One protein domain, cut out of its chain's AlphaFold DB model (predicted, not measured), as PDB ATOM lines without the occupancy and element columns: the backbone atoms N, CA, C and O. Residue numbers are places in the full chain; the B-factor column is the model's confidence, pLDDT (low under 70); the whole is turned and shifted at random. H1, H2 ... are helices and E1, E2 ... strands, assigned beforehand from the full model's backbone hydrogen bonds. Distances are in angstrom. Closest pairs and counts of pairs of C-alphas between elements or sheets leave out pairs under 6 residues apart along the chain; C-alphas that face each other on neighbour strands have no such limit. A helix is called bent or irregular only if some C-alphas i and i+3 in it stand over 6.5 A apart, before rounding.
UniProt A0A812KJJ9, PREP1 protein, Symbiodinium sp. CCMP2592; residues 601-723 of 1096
ATOM      1  N   GLY A 601      94.989  62.682 138.139       44.19
ATOM      2  CA  GLY A 601      96.403  62.437 138.451       44.19
ATOM      3  C   GLY A 601      96.724  61.044 139.001       44.19
ATOM      4  O   GLY A 601      95.844  60.229 139.274       44.19
ATOM      5  N   VAL A 602      98.025  60.762 139.149       45.88
ATOM      6  CA  VAL A 602      98.567  59.419 139.448       45.88
ATOM      7  C   VAL A 602      97.944  58.799 140.701       45.88
ATOM      8  O   VAL A 602      97.522  57.644 140.655       45.88
ATOM      9  N   ASP A 603      97.821  59.568 141.783       51.22
ATOM     10  CA  ASP A 603      97.277  59.084 143.057       51.22
ATOM     11  C   ASP A 603      95.772  58.787 142.974       51.22
ATOM     12  O   ASP A 603      95.294  57.819 143.565       51.22
ATOM     13  N   ALA A 604      95.019  59.568 142.189       55.47
ATOM     14  CA  ALA A 604      93.601  59.319 141.940       55.47
ATOM     15  C   ALA A 604      93.397  58.039 141.114       55.47
ATOM     16  O   ALA A 604      92.503  57.247 141.413       55.47
ATOM     17  N   VAL A 605      94.265  57.786 140.130       52.41
ATOM     18  CA  VAL A 605      94.266  56.538 139.352       52.41
ATOM     19  C   VAL A 605      94.678  55.350 140.214       52.41
ATOM     20  O   VAL A 605      94.040  54.304 140.138       52.41
ATOM     21  N   GLN A 606      95.703  55.487 141.056       54.59
ATOM     22  CA  GLN A 606      96.115  54.414 141.960       54.59
ATOM     23  C   GLN A 606      95.017  54.099 142.987       54.59
ATOM     24  O   GLN A 606      94.671  52.931 143.155       54.59
ATOM     25  N   GLY A 607      94.391  55.116 143.585       61.31
ATOM     26  CA  GLY A 607      93.236  54.950 144.471       61.31
ATOM     27  C   GLY A 607      92.041  54.295 143.770       61.31
ATOM     28  O   GLY A 607      91.452  53.359 144.311       61.31
ATOM     29  N   LEU A 608      91.726  54.703 142.534       58.25
ATOM     30  CA  LEU A 608      90.694  54.061 141.715       58.25
ATOM     31  C   LEU A 608      91.021  52.585 141.451       58.25
ATOM     32  O   LEU A 608      90.138  51.732 141.514       58.25
ATOM     33  N   LEU A 609      92.287  52.274 141.165       57.47
ATOM     34  CA  LEU A 609      92.731  50.912 140.898       57.47
ATOM     35  C   LEU A 609      92.642  50.030 142.148       57.47
ATOM     36  O   LEU A 609      92.101  48.927 142.073       57.47
ATOM     37  N   GLU A 610      93.136  50.507 143.287       62.12
ATOM     38  CA  GLU A 610      93.219  49.736 144.530       62.12
ATOM     39  C   GLU A 610      91.871  49.608 145.262       62.12
ATOM     40  O   GLU A 610      91.594  48.545 145.820       62.12
ATOM     41  N   HIS A 611      91.016  50.638 145.232       58.06
ATOM     42  CA  HIS A 611      89.765  50.672 146.003       58.06
ATOM     43  C   HIS A 611      88.499  50.354 145.191       58.06
ATOM     44  O   HIS A 611      87.690  49.553 145.655       58.06
ATOM     45  N   ASP A 612      88.328  50.916 143.991       58.81
ATOM     46  CA  ASP A 612      87.100  50.723 143.196       58.81
ATOM     47  C   ASP A 612      87.241  49.557 142.204       58.81
ATOM     48  O   ASP A 612      86.376  48.684 142.090       58.81
ATOM     49  N   PHE A 613      88.348  49.525 141.461       58.97
ATOM     50  CA  PHE A 613      88.522  48.646 140.311       58.97
ATOM     51  C   PHE A 613      88.863  47.209 140.709       58.97
ATOM     52  O   PHE A 613      88.183  46.291 140.249       58.97
ATOM     53  N   MET A 614      89.874  46.989 141.560       56.47
ATOM     54  CA  MET A 614      90.299  45.638 141.959       56.47
ATOM     55  C   MET A 614      89.176  44.808 142.614       56.47
ATOM     56  O   MET A 614      89.054  43.632 142.251       56.47
ATOM     57  N   PRO A 615      88.301  45.367 143.479       58.03
ATOM     58  CA  PRO A 615      87.139  44.641 144.005       58.03
ATOM     59  C   PRO A 615      85.995  44.418 143.000       58.03
ATOM     60  O   PRO A 615      85.162  43.539 143.221       58.03
ATOM     61  N   SER A 616      85.925  45.197 141.915       62.62
ATOM     62  CA  SER A 616      84.828  45.124 140.939       62.62
ATOM     63  C   SER A 616      84.854  43.853 140.076       62.62
ATOM     64  O   SER A 616      85.879  43.191 139.916       62.62
ATOM     65  N   GLU A 617      83.736  43.538 139.413       54.94
ATOM     66  CA  GLU A 617      83.713  42.498 138.369       54.94
ATOM     67  C   GLU A 617      84.637  42.830 137.175       54.94
ATOM     68  O   GLU A 617      85.079  41.917 136.476       54.94
ATOM     69  N   TRP A 618      84.984  44.107 136.957       50.03
ATOM     70  CA  TRP A 618      85.845  44.527 135.847       50.03
ATOM     71  C   TRP A 618      87.304  44.091 136.013       50.03
ATOM     72  O   TRP A 618      87.938  43.807 134.999       50.03
ATOM     73  N   SER A 619      87.829  43.924 137.236       58.59
ATOM     74  CA  SER A 619      89.204  43.421 137.446       58.59
ATOM     75  C   SER A 619      89.417  42.003 136.902       58.59
ATOM     76  O   SER A 619      90.528  41.625 136.526       58.59
ATOM     77  N   LYS A 620      88.331  41.227 136.787       57.66
ATOM     78  CA  LYS A 620      88.306  39.862 136.238       57.66
ATOM     79  C   LYS A 620      88.341  39.828 134.706       57.66
ATOM     80  O   LYS A 620      88.545  38.758 134.135       57.66
ATOM     81  N   VAL A 621      88.114  40.971 134.056       48.41
ATOM     82  CA  VAL A 621      88.058  41.146 132.593       48.41
ATOM     83  C   VAL A 621      89.243  41.986 132.112       48.41
ATOM     84  O   VAL A 621      89.954  41.607 131.188       48.41
ATOM     85  N   LEU A 622      89.489  43.114 132.772       58.91
ATOM     86  CA  LEU A 622      90.549  44.066 132.475       58.91
ATOM     87  C   LEU A 622      91.716  43.849 133.444       58.91
ATOM     88  O   LEU A 622      91.933  44.629 134.368       58.91
ATOM     89  N   SER A 623      92.492  42.782 133.237       63.22
ATOM     90  CA  SER A 623      93.671  42.511 134.067       63.22
ATOM     91  C   SER A 623      94.772  43.551 133.808       63.22
ATOM     92  O   SER A 623      95.609  43.372 132.917       63.22
ATOM     93  N   GLY A 624      94.765  44.639 134.579       74.56
ATOM     94  CA  GLY A 624      95.826  45.643 134.581       74.56
ATOM     95  C   GLY A 624      97.158  45.003 134.958       74.56
ATOM     96  O   GLY A 624      97.287  44.391 136.019       74.56
ATOM     97  N   LYS A 625      98.151  45.108 134.074       76.69
ATOM     98  CA  LYS A 625      99.470  44.506 134.275       76.69
ATOM     99  C   LYS A 625     100.554  45.570 134.184       76.69
ATOM    100  O   LYS A 625     100.812  46.104 133.104       76.69
ATOM    101  N   ILE A 626     101.232  45.813 135.305       81.38
ATOM    102  CA  ILE A 626     102.486  46.571 135.322       81.38
ATOM    103  C   ILE A 626     103.544  45.768 134.561       81.38
ATOM    104  O   ILE A 626     103.744  44.571 134.794       81.38
ATOM    105  N   GLN A 627     104.204  46.432 133.624       78.31
ATOM    106  CA  GLN A 627     105.244  45.890 132.770       78.31
ATOM    107  C   GLN A 627     106.428  46.859 132.735       78.31
ATOM    108  O   GLN A 627     106.300  48.058 132.983       78.31
ATOM    109  N   TYR A 628     107.606  46.298 132.480       79.12
ATOM    110  CA  TYR A 628     108.882  46.994 132.582       79.12
ATOM    111  C   TYR A 628     109.578  46.921 131.227       79.12
ATOM    112  O   TYR A 628     109.708  45.843 130.646       79.12
ATOM    113  N   SER A 629     109.992  48.080 130.728       68.44
ATOM    114  CA  SER A 629     110.563  48.301 129.393       68.44
ATOM    115  C   SER A 629     112.038  48.736 129.465       68.44
ATOM    116  O   SER A 629     112.566  49.360 128.553       68.44
ATOM    117  N   GLY A 630     112.688  48.424 130.588       73.00
ATOM    118  CA  GLY A 630     114.017  48.882 130.994       73.00
ATOM    119  C   GLY A 630     114.063  49.055 132.520       73.00
ATOM    120  O   GLY A 630     113.065  48.768 133.187       73.00
ATOM    121  N   PRO A 631     115.183  49.528 133.096       66.81
ATOM    122  CA  PRO A 631     115.280  49.793 134.535       66.81
ATOM    123  C   PRO A 631     114.450  51.014 134.968       66.81
ATOM    124  O   PRO A 631     113.835  50.993 136.033       66.81
ATOM    125  N   ARG A 632     114.400  52.060 134.129       70.00
ATOM    126  CA  ARG A 632     113.646  53.304 134.376       70.00
ATOM    127  C   ARG A 632     112.224  53.274 133.794       70.00
ATOM    128  O   ARG A 632     111.319  53.864 134.377       70.00
ATOM    129  N   HIS A 633     112.017  52.534 132.704       79.12
ATOM    130  CA  HIS A 633     110.758  52.499 131.953       79.12
ATOM    131  C   HIS A 633     109.706  51.565 132.575       79.12
ATOM    132  O   HIS A 633     109.796  50.339 132.452       79.12
ATOM    133  N   LYS A 634     108.679  52.146 133.204       84.06
ATOM    134  CA  LYS A 634     107.542  51.455 133.834       84.06
ATOM    135  C   LYS A 634     106.244  51.853 133.138       84.06
ATOM    136  O   LYS A 634     106.016  53.029 132.883       84.06
ATOM    137  N   TRP A 635     105.360  50.899 132.883       85.31
ATOM    138  CA  TRP A 635     104.050  51.180 132.294       85.31
ATOM    139  C   TRP A 635     103.004  50.173 132.765       85.31
ATOM    140  O   TRP A 635     103.333  49.045 133.131       85.31
ATOM    141  N   MET A 636     101.733  50.563 132.744       84.50
ATOM    142  CA  MET A 636     100.607  49.688 133.041       84.50
ATOM    143  C   MET A 636      99.772  49.481 131.779       84.50
ATOM    144  O   MET A 636      99.287  50.433 131.171       84.50
ATOM    145  N   GLY A 637      99.637  48.220 131.368       81.88
ATOM    146  CA  GLY A 637      98.804  47.826 130.239       81.88
ATOM    147  C   GLY A 637      97.506  47.190 130.717       81.88
ATOM    148  O   GLY A 637      97.543  46.172 131.412       81.88
ATOM    149  N   PHE A 638      96.371  47.740 130.292       78.44
ATOM    150  CA  PHE A 638      95.050  47.131 130.434       78.44
ATOM    151  C   PHE A 638      94.607  46.643 129.055       78.44
ATOM    152  O   PHE A 638      94.539  47.424 128.103       78.44
ATOM    153  N   SER A 639      94.360  45.342 128.919       69.12
ATOM    154  CA  SER A 639      93.982  44.713 127.651       69.12
ATOM    155  C   SER A 639      93.298  43.376 127.903       69.12
ATOM    156  O   SER A 639      93.859  42.534 128.598       69.12
ATOM    157  N   ASP A 640      92.197  43.129 127.195       52.59
ATOM    158  CA  ASP A 640      91.787  41.772 126.812       52.59
ATOM    159  C   ASP A 640      91.783  41.640 125.272       52.59
ATOM    160  O   ASP A 640      92.011  42.604 124.534       52.59
ATOM    161  N   LEU A 641      91.634  40.417 124.772       51.03
ATOM    162  CA  LEU A 641      91.889  39.981 123.403       51.03
ATOM    163  C   LEU A 641      91.041  40.728 122.356       51.03
ATOM    164  O   LEU A 641      89.884  40.384 122.124       51.03
ATOM    165  N   LEU A 642      91.673  41.676 121.650       54.50
ATOM    166  CA  LEU A 642      91.108  42.549 120.599       54.50
ATOM    167  C   LEU A 642      90.157  43.659 121.086       54.50
ATOM    168  O   LEU A 642      89.647  44.409 120.251       54.50
ATOM    169  N   TRP A 643      89.944  43.795 122.396       65.50
ATOM    170  CA  TRP A 643      89.186  44.908 122.979       65.50
ATOM    171  C   TRP A 643      90.063  46.172 123.051       65.50
ATOM    172  O   TRP A 643      91.252  46.128 122.720       65.50
ATOM    173  N   GLY A 644      89.471  47.309 123.430       76.12
ATOM    174  CA  GLY A 644      90.223  48.550 123.631       76.12
ATOM    175  C   GLY A 644      91.343  48.356 124.656       76.12
ATOM    176  O   GLY A 644      91.182  47.610 125.624       76.12
ATOM    177  N   ARG A 645      92.489  49.000 124.425       84.94
ATOM    178  CA  ARG A 645      93.651  48.951 125.318       84.94
ATOM    179  C   ARG A 645      93.889  50.312 125.949       84.94
ATOM    180  O   ARG A 645      93.721  51.332 125.290       84.94
ATOM    181  N   LEU A 646      94.343  50.312 127.194       87.50
ATOM    182  CA  LEU A 646      94.873  51.499 127.857       87.50
ATOM    183  C   LEU A 646      96.339  51.230 128.192       87.50
ATOM    184  O   LEU A 646      96.659  50.210 128.809       87.50
ATOM    185  N   VAL A 647      97.220  52.119 127.738       89.38
ATOM    186  CA  VAL A 647      98.657  52.095 128.025       89.38
ATOM    187  C   VAL A 647      98.989  53.360 128.802       89.38
ATOM    188  O   VAL A 647      98.949  54.453 128.250       89.38
ATOM    189  N   TRP A 648      99.303  53.198 130.082       92.00
ATOM    190  CA  TRP A 648      99.700  54.282 130.977       92.00
ATOM    191  C   TRP A 648     101.203  54.194 131.237       92.00
ATOM    192  O   TRP A 648     101.674  53.151 131.698       92.00
ATOM    193  N   ALA A 649     101.970  55.241 130.938       90.62
ATOM    194  CA  ALA A 649     103.377  55.304 131.324       90.62
ATOM    195  C   ALA A 649     103.490  55.775 132.783       90.62
ATOM    196  O   ALA A 649     103.055  56.863 133.141       90.62
ATOM    197  N   VAL A 650     104.070  54.926 133.632       88.94
ATOM    198  CA  VAL A 650     104.200  55.108 135.094       88.94
ATOM    199  C   VAL A 650     105.625  55.560 135.472       88.94
ATOM    200  O   VAL A 650     105.915  55.861 136.627       88.94
ATOM    201  N   GLY A 651     106.548  55.574 134.510       86.81
ATOM    202  CA  GLY A 651     107.912  56.066 134.677       86.81
ATOM    203  C   GLY A 651     108.688  56.005 133.366       86.81
ATOM    204  O   GLY A 651     108.691  54.963 132.708       86.81
ATOM    205  N   GLY A 652     109.361  57.102 133.013       88.25
ATOM    206  CA  GLY A 652     110.097  57.260 131.755       88.25
ATOM    207  C   GLY A 652     109.203  57.328 130.506       88.25
ATOM    208  O   GLY A 652     107.983  57.423 130.605       88.25
ATOM    209  N   GLU A 653     109.830  57.286 129.332       86.00
ATOM    210  CA  GLU A 653     109.182  57.462 128.025       86.00
ATOM    211  C   GLU A 653     108.896  56.125 127.316       86.00
ATOM    212  O   GLU A 653     109.512  55.091 127.597       86.00
ATOM    213  N   ARG A 654     107.961  56.125 126.360       85.56
ATOM    214  CA  ARG A 654     107.574  54.932 125.594       85.56
ATOM    215  C   ARG A 654     107.087  55.279 124.192       85.56
ATOM    216  O   ARG A 654     106.223  56.135 124.051       85.56
ATOM    217  N   VAL A 655     107.526  54.540 123.170       88.81
ATOM    218  CA  VAL A 655     106.972  54.657 121.811       88.81
ATOM    219  C   VAL A 655     105.933  53.559 121.565       88.81
ATOM    220  O   VAL A 655     106.234  52.373 121.439       88.81
ATOM    221  N   CYS A 656     104.671  53.965 121.476       91.44
ATOM    222  CA  CYS A 656     103.549  53.106 121.128       91.44
ATOM    223  C   CYS A 656     103.249  53.232 119.631       91.44
ATOM    224  O   CYS A 656     102.728  54.257 119.184       91.44
ATOM    225  N   VAL A 657     103.531  52.182 118.855       92.50
ATOM    226  CA  VAL A 657     103.142  52.095 117.439       92.50
ATOM    227  C   VAL A 657     101.941  51.166 117.314       92.50
ATOM    228  O   VAL A 657     101.968  50.034 117.797       92.50
ATOM    229  N   GLY A 658     100.874  51.619 116.663       93.38
ATOM    230  CA  GLY A 658      99.653  50.840 116.482       93.38
ATOM    231  C   GLY A 658      99.128  50.909 115.060       93.38
ATOM    232  O   GLY A 658      99.177  51.955 114.425       93.38
ATOM    233  N   MET A 659      98.589  49.804 114.548       93.88
ATOM    234  CA  MET A 659      98.024  49.750 113.200       93.88
ATOM    235  C   MET A 659      96.748  48.898 113.157       93.88
ATOM    236  O   MET A 659      96.706  47.847 113.804       93.88
ATOM    237  N   PRO A 660      95.698  49.295 112.410       92.56
ATOM    238  CA  PRO A 660      94.465  48.520 112.324       92.56
ATOM    239  C   PRO A 660      94.723  47.098 111.817       92.56
ATOM    240  O   PRO A 660      95.356  46.900 110.782       92.56
ATOM    241  N   LEU A 661      94.147  46.089 112.474       88.81
ATOM    242  CA  LEU A 661      94.263  44.685 112.056       88.81
ATOM    243  C   LEU A 661      93.688  44.445 110.643       88.81
ATOM    244  O   LEU A 661      94.067  43.491 109.968       88.81
ATOM    245  N   MET A 662      92.810  45.339 110.172       88.75
ATOM    246  CA  MET A 662      92.285  45.337 108.802       88.75
ATOM    247  C   MET A 662      93.341  45.692 107.740       88.75
ATOM    248  O   MET A 662      93.197  45.260 106.599       88.75
ATOM    249  N   ALA A 663      94.426  46.396 108.086       88.31
ATOM    250  CA  ALA A 663      95.546  46.627 107.165       88.31
ATOM    251  C   ALA A 663      96.208  45.298 106.746       88.31
ATOM    252  O   ALA A 663      96.526  45.096 105.575       88.31
ATOM    253  N   PHE A 664      96.291  44.347 107.683       86.31
ATOM    254  CA  PHE A 664      96.779  42.982 107.466       86.31
ATOM    255  C   PHE A 664      95.723  42.024 106.892       86.31
ATOM    256  O   PHE A 664      95.968  40.821 106.809       86.31
ATOM    257  N   GLN A 665      94.527  42.493 106.506       87.62
ATOM    258  CA  GLN A 665      93.457  41.594 106.051       87.62
ATOM    259  C   GLN A 665      93.865  40.772 104.814       87.62
ATOM    260  O   GLN A 665      93.368  39.660 104.645       87.62
ATOM    261  N   LYS A 666      94.785  41.286 103.984       81.88
ATOM    262  CA  LYS A 666      95.374  40.542 102.859       81.88
ATOM    263  C   LYS A 666      96.330  39.451 103.350       81.88
ATOM    264  O   LYS A 666      96.085  38.289 103.069       81.88
ATOM    265  N   ASP A 667      97.304  39.790 104.190       79.25
ATOM    266  CA  ASP A 667      98.275  38.840 104.765       79.25
ATOM    267  C   ASP A 667      97.596  37.685 105.517       79.25
ATOM    268  O   ASP A 667      97.966  36.520 105.376       79.25
ATOM    269  N   ILE A 668      96.542  38.008 106.274       80.50
ATOM    270  CA  ILE A 668      95.705  37.044 106.999       80.50
ATOM    271  C   ILE A 668      94.897  36.158 106.027       80.50
ATOM    272  O   ILE A 668      94.634  34.992 106.331       80.50
ATOM    273  N   ALA A 669      94.493  36.684 104.865       80.44
ATOM    274  CA  ALA A 669      93.772  35.937 103.832       80.44
ATOM    275  C   ALA A 669      94.693  35.052 102.973       80.44
ATOM    276  O   ALA A 669      94.278  33.960 102.585       80.44
ATOM    277  N   ASP A 670      95.945  35.466 102.752       76.81
ATOM    278  CA  ASP A 670      96.958  34.747 101.962       76.81
ATOM    279  C   ASP A 670      97.525  33.497 102.679       76.81
ATOM    280  O   ASP A 670      98.438  32.829 102.184       76.81
ATOM    281  N   ALA A 671      96.932  33.137 103.829       49.59
ATOM    282  CA  ALA A 671      96.902  31.816 104.480       49.59
ATOM    283  C   ALA A 671      98.250  31.157 104.842       49.59
ATOM    284  O   ALA A 671      98.276  30.025 105.333       49.59
ATOM    285  N   SER A 672      99.352  31.861 104.608       53.28
ATOM    286  CA  SER A 672     100.736  31.416 104.778       53.28
ATOM    287  C   SER A 672     101.515  32.282 105.768       53.28
ATOM    288  O   SER A 672     102.462  31.789 106.377       53.28
ATOM    289  N   ALA A 673     101.071  33.522 106.003       58.38
ATOM    290  CA  ALA A 673     101.517  34.322 107.131       58.38
ATOM    291  C   ALA A 673     100.987  33.706 108.437       58.38
ATOM    292  O   ALA A 673      99.794  33.764 108.746       58.38
ATOM    293  N   ASP A 674     101.885  33.103 109.211       79.75
ATOM    294  CA  ASP A 674     101.634  32.879 110.628       79.75
ATOM    295  C   ASP A 674     101.763  34.207 111.403       79.75
ATOM    296  O   ASP A 674     101.992  35.279 110.834       79.75
ATOM    297  N   ILE A 675     101.600  34.158 112.728       77.25
ATOM    298  CA  ILE A 675     101.732  35.356 113.570       77.25
ATOM    299  C   ILE A 675     103.152  35.950 113.453       77.25
ATOM    300  O   ILE A 675     103.304  37.166 113.515       77.25
ATOM    301  N   GLY A 676     104.173  35.119 113.208       79.88
ATOM    302  CA  GLY A 676     105.536  35.572 112.932       79.88
ATOM    303  C   GLY A 676     105.622  36.384 111.640       79.88
ATOM    304  O   GLY A 676     106.170  37.482 111.659       79.88
ATOM    305  N   GLY A 677     105.023  35.905 110.547       80.06
ATOM    306  CA  GLY A 677     104.945  36.627 109.273       80.06
ATOM    307  C   GLY A 677     104.232  37.980 109.388       80.06
ATOM    308  O   GLY A 677     104.737  38.979 108.880       80.06
ATOM    309  N   ILE A 678     103.116  38.041 110.126       80.88
ATOM    310  CA  ILE A 678     102.385  39.296 110.382       80.88
ATOM    311  C   ILE A 678     103.246  40.275 111.196       80.88
ATOM    312  O   ILE A 678     103.373  41.437 110.815       80.88
ATOM    313  N   CYS A 679     103.885  39.816 112.277       81.44
ATOM    314  CA  CYS A 679     104.775  40.657 113.085       81.44
ATOM    315  C   CYS A 679     106.023  41.110 112.313       81.44
ATOM    316  O   CYS A 679     106.434  42.257 112.455       81.44
ATOM    317  N   THR A 680     106.596  40.249 111.467       81.56
ATOM    318  CA  THR A 680     107.754  40.585 110.620       81.56
ATOM    319  C   THR A 680     107.376  41.639 109.586       81.56
ATOM    320  O   THR A 680     108.097  42.622 109.432       81.56
ATOM    321  N   ARG A 681     106.212  41.502 108.928       84.81
ATOM    322  CA  ARG A 681     105.717  42.542 108.020       84.81
ATOM    323  C   ARG A 681     105.431  43.847 108.761       84.81
ATOM    324  O   ARG A 681     105.733  44.897 108.217       84.81
ATOM    325  N   PHE A 682     104.868  43.796 109.971       86.50
ATOM    326  CA  PHE A 682     104.609  45.004 110.759       86.50
ATOM    327  C   PHE A 682     105.904  45.739 111.117       86.50
ATOM    328  O   PHE A 682     106.004  46.935 110.876       86.50
ATOM    329  N   ALA A 683     106.899  45.015 111.640       82.88
ATOM    330  CA  ALA A 683     108.199  45.581 111.981       82.88
ATOM    331  C   ALA A 683     108.906  46.177 110.752       82.88
ATOM    332  O   ALA A 683     109.524  47.226 110.857       82.88
ATOM    333  N   GLY A 684     108.769  45.540 109.585       86.19
ATOM    334  CA  GLY A 684     109.314  46.023 108.316       86.19
ATOM    335  C   GLY A 684     108.509  47.118 107.600       86.19
ATOM    336  O   GLY A 684     108.878  47.449 106.478       86.19
ATOM    337  N   MET A 685     107.423  47.657 108.174       89.38
ATOM    338  CA  MET A 685     106.691  48.769 107.547       89.38
ATOM    339  C   MET A 685     107.358  50.118 107.818       89.38
ATOM    340  O   MET A 685     107.737  50.433 108.946       89.38
ATOM    341  N   SER A 686     107.408  50.957 106.788       90.69
ATOM    342  CA  SER A 686     107.790  52.365 106.917       90.69
ATOM    343  C   SER A 686     106.774  53.180 107.733       90.69
ATOM    344  O   SER A 686     105.591  52.838 107.843       90.69
ATOM    345  N   ARG A 687     107.228  54.321 108.268       83.62
ATOM    346  CA  ARG A 687     106.391  55.321 108.960       83.62
ATOM    347  C   ARG A 687     105.219  55.775 108.081       83.62
ATOM    348  O   ARG A 687     104.097  55.953 108.559       83.62
ATOM    349  N   GLU A 688     105.476  55.904 106.785       92.00
ATOM    350  CA  GLU A 688     104.531  56.299 105.750       92.00
ATOM    351  C   GLU A 688     103.492  55.200 105.511       92.00
ATOM    352  O   GLU A 688     102.302  55.499 105.459       92.00
ATOM    353  N   GLU A 689     103.893  53.929 105.421       90.69
ATOM    354  CA  GLU A 689     102.960  52.800 105.303       90.69
ATOM    355  C   GLU A 689     102.063  52.650 106.533       90.69
ATOM    356  O   GLU A 689     100.862  52.421 106.375       90.69
ATOM    357  N   ILE A 690     102.601  52.844 107.743       91.69
ATOM    358  CA  ILE A 690     101.818  52.822 108.987       91.69
ATOM    359  C   ILE A 690     100.769  53.942 108.964       91.69
ATOM    360  O   ILE A 690      99.579  53.670 109.142       91.69
ATOM    361  N   LYS A 691     101.173  55.185 108.657       92.12
ATOM    362  CA  LYS A 691     100.267  56.345 108.552       92.12
ATOM    363  C   LYS A 691      99.205  56.150 107.460       92.12
ATOM    364  O   LYS A 691      98.019  56.358 107.708       92.12
ATOM    365  N   ASN A 692      99.603  55.680 106.276       93.88
ATOM    366  CA  ASN A 692      98.704  55.411 105.147       93.88
ATOM    367  C   ASN A 692      97.739  54.239 105.409       93.88
ATOM    368  O   ASN A 692      96.654  54.196 104.831       93.88
ATOM    369  N   SER A 693      98.099  53.313 106.301       92.69
ATOM    370  CA  SER A 693      97.245  52.202 106.745       92.69
ATOM    371  C   SER A 693      96.246  52.593 107.846       92.69
ATOM    372  O   SER A 693      95.519  51.730 108.343       92.69
ATOM    373  N   GLY A 694      96.203  53.868 108.253       93.81
ATOM    374  CA  GLY A 694      95.394  54.338 109.381       93.81
ATOM    375  C   GLY A 694      95.970  53.960 110.749       93.81
ATOM    376  O   GLY A 694      95.229  53.890 111.726       93.81
ATOM    377  N   GLY A 695      97.269  53.658 110.816       95.38
ATOM    378  CA  GLY A 695      98.008  53.481 112.059       95.38
ATOM    379  C   GLY A 695      98.520  54.795 112.651       95.38
ATOM    380  O   GLY A 695      98.416  55.866 112.053       95.38
ATOM    381  N   PHE A 696      99.103  54.685 113.840       93.69
ATOM    382  CA  PHE A 696      99.702  55.770 114.606       93.69
ATOM    383  C   PHE A 696     101.076  55.360 115.148       93.69
ATOM    384  O   PHE A 696     101.355  54.180 115.366       93.69
ATOM    385  N   ALA A 697     101.905  56.360 115.431       92.62
ATOM    386  CA  ALA A 697     103.045  56.255 116.328       92.62
ATOM    387  C   ALA A 697     102.932  57.412 117.326       92.62
ATOM    388  O   ALA A 697     102.633  58.535 116.924       92.62
ATOM    389  N   CYS A 698     103.100  57.124 118.612       92.06
ATOM    390  CA  CYS A 698     102.885  58.072 119.700       92.06
ATOM    391  C   CYS A 698     103.976  57.867 120.752       92.06
ATOM    392  O   CYS A 698     104.168  56.741 121.221       92.06
ATOM    393  N   LEU A 699     104.681  58.940 121.114       91.81
ATOM    394  CA  LEU A 699     105.456  58.981 122.350       91.81
ATOM    395  C   LEU A 699     104.467  59.147 123.515       91.81
ATOM    396  O   LEU A 699     103.478  59.860 123.379       91.81
ATOM    397  N   VAL A 700     104.702  58.427 124.604       91.25
ATOM    398  CA  VAL A 700     103.898  58.423 125.831       91.25
ATOM    399  C   VAL A 700     104.890  58.663 126.968       91.25
ATOM    400  O   VAL A 700     105.732  57.800 127.234       91.25
ATOM    401  N   GLU A 701     104.861  59.853 127.563       90.69
ATOM    402  CA  GLU A 701     105.793  60.284 128.610       90.69
ATOM    403  C   GLU A 701     105.268  59.932 130.014       90.69
ATOM    404  O   GLU A 701     104.150  59.450 130.185       90.69
ATOM    405  N   SER A 702     106.092  60.108 131.048       91.88
ATOM    406  CA  SER A 702     105.782  59.650 132.409       91.88
ATOM    407  C   SER A 702     104.568  60.374 133.011       91.88
ATOM    408  O   SER A 702     104.691  61.490 133.508       91.88
ATOM    409  N   GLY A 703     103.417  59.702 133.031       90.31
ATOM    410  CA  GLY A 703     102.113  60.244 133.414       90.31
ATOM    411  C   GLY A 703     101.046  60.042 132.332       90.31
ATOM    412  O   GLY A 703      99.874  59.880 132.669       90.31
ATOM    413  N   ASP A 704     101.443  59.971 131.057       93.00
ATOM    414  CA  ASP A 704     100.531  59.927 129.912       93.00
ATOM    415  C   ASP A 704      99.733  58.624 129.814       93.00
ATOM    416  O   ASP A 704     100.242  57.513 130.016       93.00
ATOM    417  N   VAL A 705      98.472  58.769 129.403       90.81
ATOM    418  CA  VAL A 705      97.520  57.674 129.203       90.81
ATOM    419  C   VAL A 705      97.081  57.612 127.741       90.81
ATOM    420  O   VAL A 705      96.226  58.371 127.288       90.81
ATOM    421  N   LEU A 706      97.620  56.644 127.000       93.12
ATOM    422  CA  LEU A 706      97.224  56.365 125.624       93.12
ATOM    423  C   LEU A 706      96.072  55.348 125.592       93.12
ATOM    424  O   LEU A 706      96.258  54.157 125.866       93.12
ATOM    425  N   VAL A 707      94.879  55.815 125.215       91.25
ATOM    426  CA  VAL A 707      93.702  54.966 124.965       91.25
ATOM    427  C   VAL A 707      93.661  54.558 123.494       91.25
ATOM    428  O   VAL A 707      93.669  55.390 122.591       91.25
ATOM    429  N   ILE A 708      93.605  53.251 123.254       89.75
ATOM    430  CA  ILE A 708      93.765  52.624 121.944       89.75
ATOM    431  C   ILE A 708      92.475  51.858 121.613       89.75
ATOM    432  O   ILE A 708      92.095  50.954 122.365       89.75
ATOM    433  N   PRO A 709      91.790  52.169 120.499       87.00
ATOM    434  CA  PRO A 709      90.534  51.513 120.147       87.00
ATOM    435  C   PRO A 709      90.710  50.019 119.797       87.00
ATOM    436  O   PRO A 709      91.798  49.583 119.405       87.00
ATOM    437  N   PRO A 710      89.638  49.211 119.918       85.94
ATOM    438  CA  PRO A 710      89.668  47.782 119.611       85.94
ATOM    439  C   PRO A 710      90.078  47.494 118.161       85.94
ATOM    440  O   PRO A 710      89.815  48.271 117.242       85.94
ATOM    441  N   GLY A 711      90.682  46.324 117.941       87.62
ATOM    442  CA  GLY A 711      91.076  45.864 116.605       87.62
ATOM    443  C   GLY A 711      92.383  46.442 116.048       87.62
ATOM    444  O   GLY A 711      92.622  46.294 114.850       87.62
ATOM    445  N   TYR A 712      93.237  47.052 116.873       90.69
ATOM    446  CA  TYR A 712      94.606  47.437 116.500       90.69
ATOM    447  C   TYR A 712      95.626  46.355 116.898       90.69
ATOM    448  O   TYR A 712      95.542  45.766 117.978       90.69
ATOM    449  N   LEU A 713      96.611  46.112 116.031       87.06
ATOM    450  CA  LEU A 713      97.858  45.426 116.369       87.06
ATOM    451  C   LEU A 713      98.843  46.472 116.906       87.06
ATOM    452  O   LEU A 713      98.983  47.530 116.297       87.06
ATOM    453  N   LEU A 714      99.515  46.182 118.024       87.38
ATOM    454  CA  LEU A 714     100.497  47.089 118.629       87.38
ATOM    455  C   LEU A 714     101.910  46.518 118.558       87.38
ATOM    456  O   LEU A 714     102.121  45.343 118.861       87.38
ATOM    457  N   ALA A 715     102.852  47.383 118.197       83.88
ATOM    458  CA  ALA A 715     104.273  47.214 118.421       83.88
ATOM    459  C   ALA A 715     104.643  48.115 119.607       83.88
ATOM    460  O   ALA A 715     104.706  49.342 119.513       83.88
ATOM    461  N   ASP A 716     104.818  47.461 120.749       75.62
ATOM    462  CA  ASP A 716     105.240  48.059 122.007       75.62
ATOM    463  C   ASP A 716     106.758  48.310 121.954       75.62
ATOM    464  O   ASP A 716     107.552  47.474 122.390       75.62
ATOM    465  N   VAL A 717     107.166  49.435 121.358       69.81
ATOM    466  CA  VAL A 717     108.578  49.779 121.161       69.81
ATOM    467  C   VAL A 717     109.111  50.453 122.422       69.81
ATOM    468  O   VAL A 717     108.830  51.615 122.722       69.81
ATOM    469  N   ASN A 718     109.930  49.715 123.171       62.16
ATOM    470  CA  ASN A 718     110.830  50.340 124.133       62.16
ATOM    471  C   ASN A 718     111.737  51.303 123.352       62.16
ATOM    472  O   ASN A 718     112.350  50.887 122.368       62.16
ATOM    473  N   THR A 719     111.868  52.546 123.812       50.62
ATOM    474  CA  THR A 719     112.973  53.435 123.438       50.62
ATOM    475  C   THR A 719     114.269  52.759 123.883       50.62
ATOM    476  O   THR A 719     114.638  52.780 125.056       50.62
ATOM    477  N   GLY A 720     114.878  52.011 122.958       42.19
ATOM    478  CA  GLY A 720     115.948  51.064 123.250       42.19
ATOM    479  C   GLY A 720     117.162  51.779 123.821       42.19
ATOM    480  O   GLY A 720     117.852  52.460 123.075       42.19
ATOM    481  N   CYS A 721     117.363  51.626 125.132       40.78
ATOM    482  CA  CYS A 721     118.474  52.121 125.941       40.78
ATOM    483  C   CYS A 721     119.304  53.254 125.307       40.78
ATOM    484  O   CYS A 721     120.413  53.008 124.838       40.78
ATOM    485  N   LEU A 722     118.822  54.501 125.401       42.66
ATOM    486  CA  LEU A 722     119.633  55.694 125.094       42.66
ATOM    487  C   LEU A 722     120.890  55.827 125.984       42.66
ATOM    488  O   LEU A 722     121.740  56.662 125.704       42.66
ATOM    489  N   GLU A 723     121.009  55.007 127.034       36.75
ATOM    490  CA  GLU A 723     122.133  54.994 127.980       36.75
ATOM    491  C   GLU A 723     122.988  53.708 127.919       36.75
ATOM    492  O   GLU A 723     124.109  53.724 128.406       36.75
TER     493      GLU A 723
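What this domain is: This is residues 601 to 723 of the 1096 residues of the protein "PREP1 protein" of Symbiodinium sp. CCMP2592 (UniProt A0A812KJJ9). Two small antiparallel sheets lie partly face to face as a loose sandwich, E1 E2 E3 E6 in one and E5 E4 E7 in the other, with H4 and H5 packed on the far side of the second. H3 is near H4 at that end of the longest axis, while H1 and H2 lie at the other end, off the first sheet. The printed part has 123 residues with five named helices and seven named strands, in the order H1 H2 E1 E2 E3 E4 H3 H4 H5 E5 E6 E7, a mixed class of helices and strands. It is only just compact, close to loose, with a radius of gyration of the C-alphas of 16.0 A, and only just flat, spanning 47 by 40 by 22 A.

How they stand to each other: Begin with E1, residues 625 to 628, E2, 634 to 638, and E3, 645 to 651: they form a meander, each strand the antiparallel neighbour of the one before, and two hairpins. Look for N 627 and O 635, 2.8 A apart, and N 636 and O 648, 2.8 A. E6, residues 705 to 708, is the antiparallel neighbour of E3, with N 708 and O 645 at 2.8 A. In the other sheet, E4, residues 654 to 660, is the inner strand between E5, 696 to 700, and E7, 712 to 717; find N 656 and O 698 at 2.8 A, and N 715 and O 657 at 2.8 A. The facing parts of this sandwich, two sheets face to face, are 11.2 A centre to centre; the closest C-alphas of E3 and E5 are those of Ala 649 and Val 700, 6.3 A. H4, residues 675 to 683, and H5, 687 to 692, are on the same face of the sheet E5 E4 E7. H4 is over E7 at a height over the sheet of 9.5 A and runs across the strands, at 65 degrees to E7 on the local plane; its closest C-alphas to E7 are Ala 683 and Ala 715, 7.7 A. H5 is over E5 at a height of 7.4 A and runs along the strands, at 8 degrees to E5 on the local plane; the closest C-alphas of H5 and E5 are Ile 690 and Phe 696, 6.7 A. H3, residues 665 to 669, is close but not clearly touching H4, the closest C-alphas being Asp 667 and Ile 678, 7.0 A. H1, residues 602 to 613, and H2, 617 to 620, are on neither sheet; they are close but not clearly touching, Phe 613 and Ser 619 having the closest C-alphas, 6.0 A. Every O i to N i+4 pair is within hydrogen-bond range in H3, H4 and H5, and 7 of 8 are in H1; H2 is too short for such a pair.

Where its parts are: Find C-alpha 602 at (98.567, 59.419, 139.448); from there H1 runs 14.8 A to C-alpha 613, neither bent nor irregular, but only just: C-alphas 610 and 613 are 6.4 A apart. E3 measures 18.5 A and E4, from C-alpha 654 at (107.574, 54.932, 125.594), 19.7 A. E7, 14.9 A long, ends at C-alpha 717, (108.578, 49.779, 121.161).

The domain as a whole: The C-alphas farthest apart are those of Asp 603 and Asp 670, 47.8 A. The printed part has no cut and no long link. Mean pLDDT of the printed part is 76.3; look for values under 70 at residues 601 to 623, 639 to 643 and 717 to 723, among others.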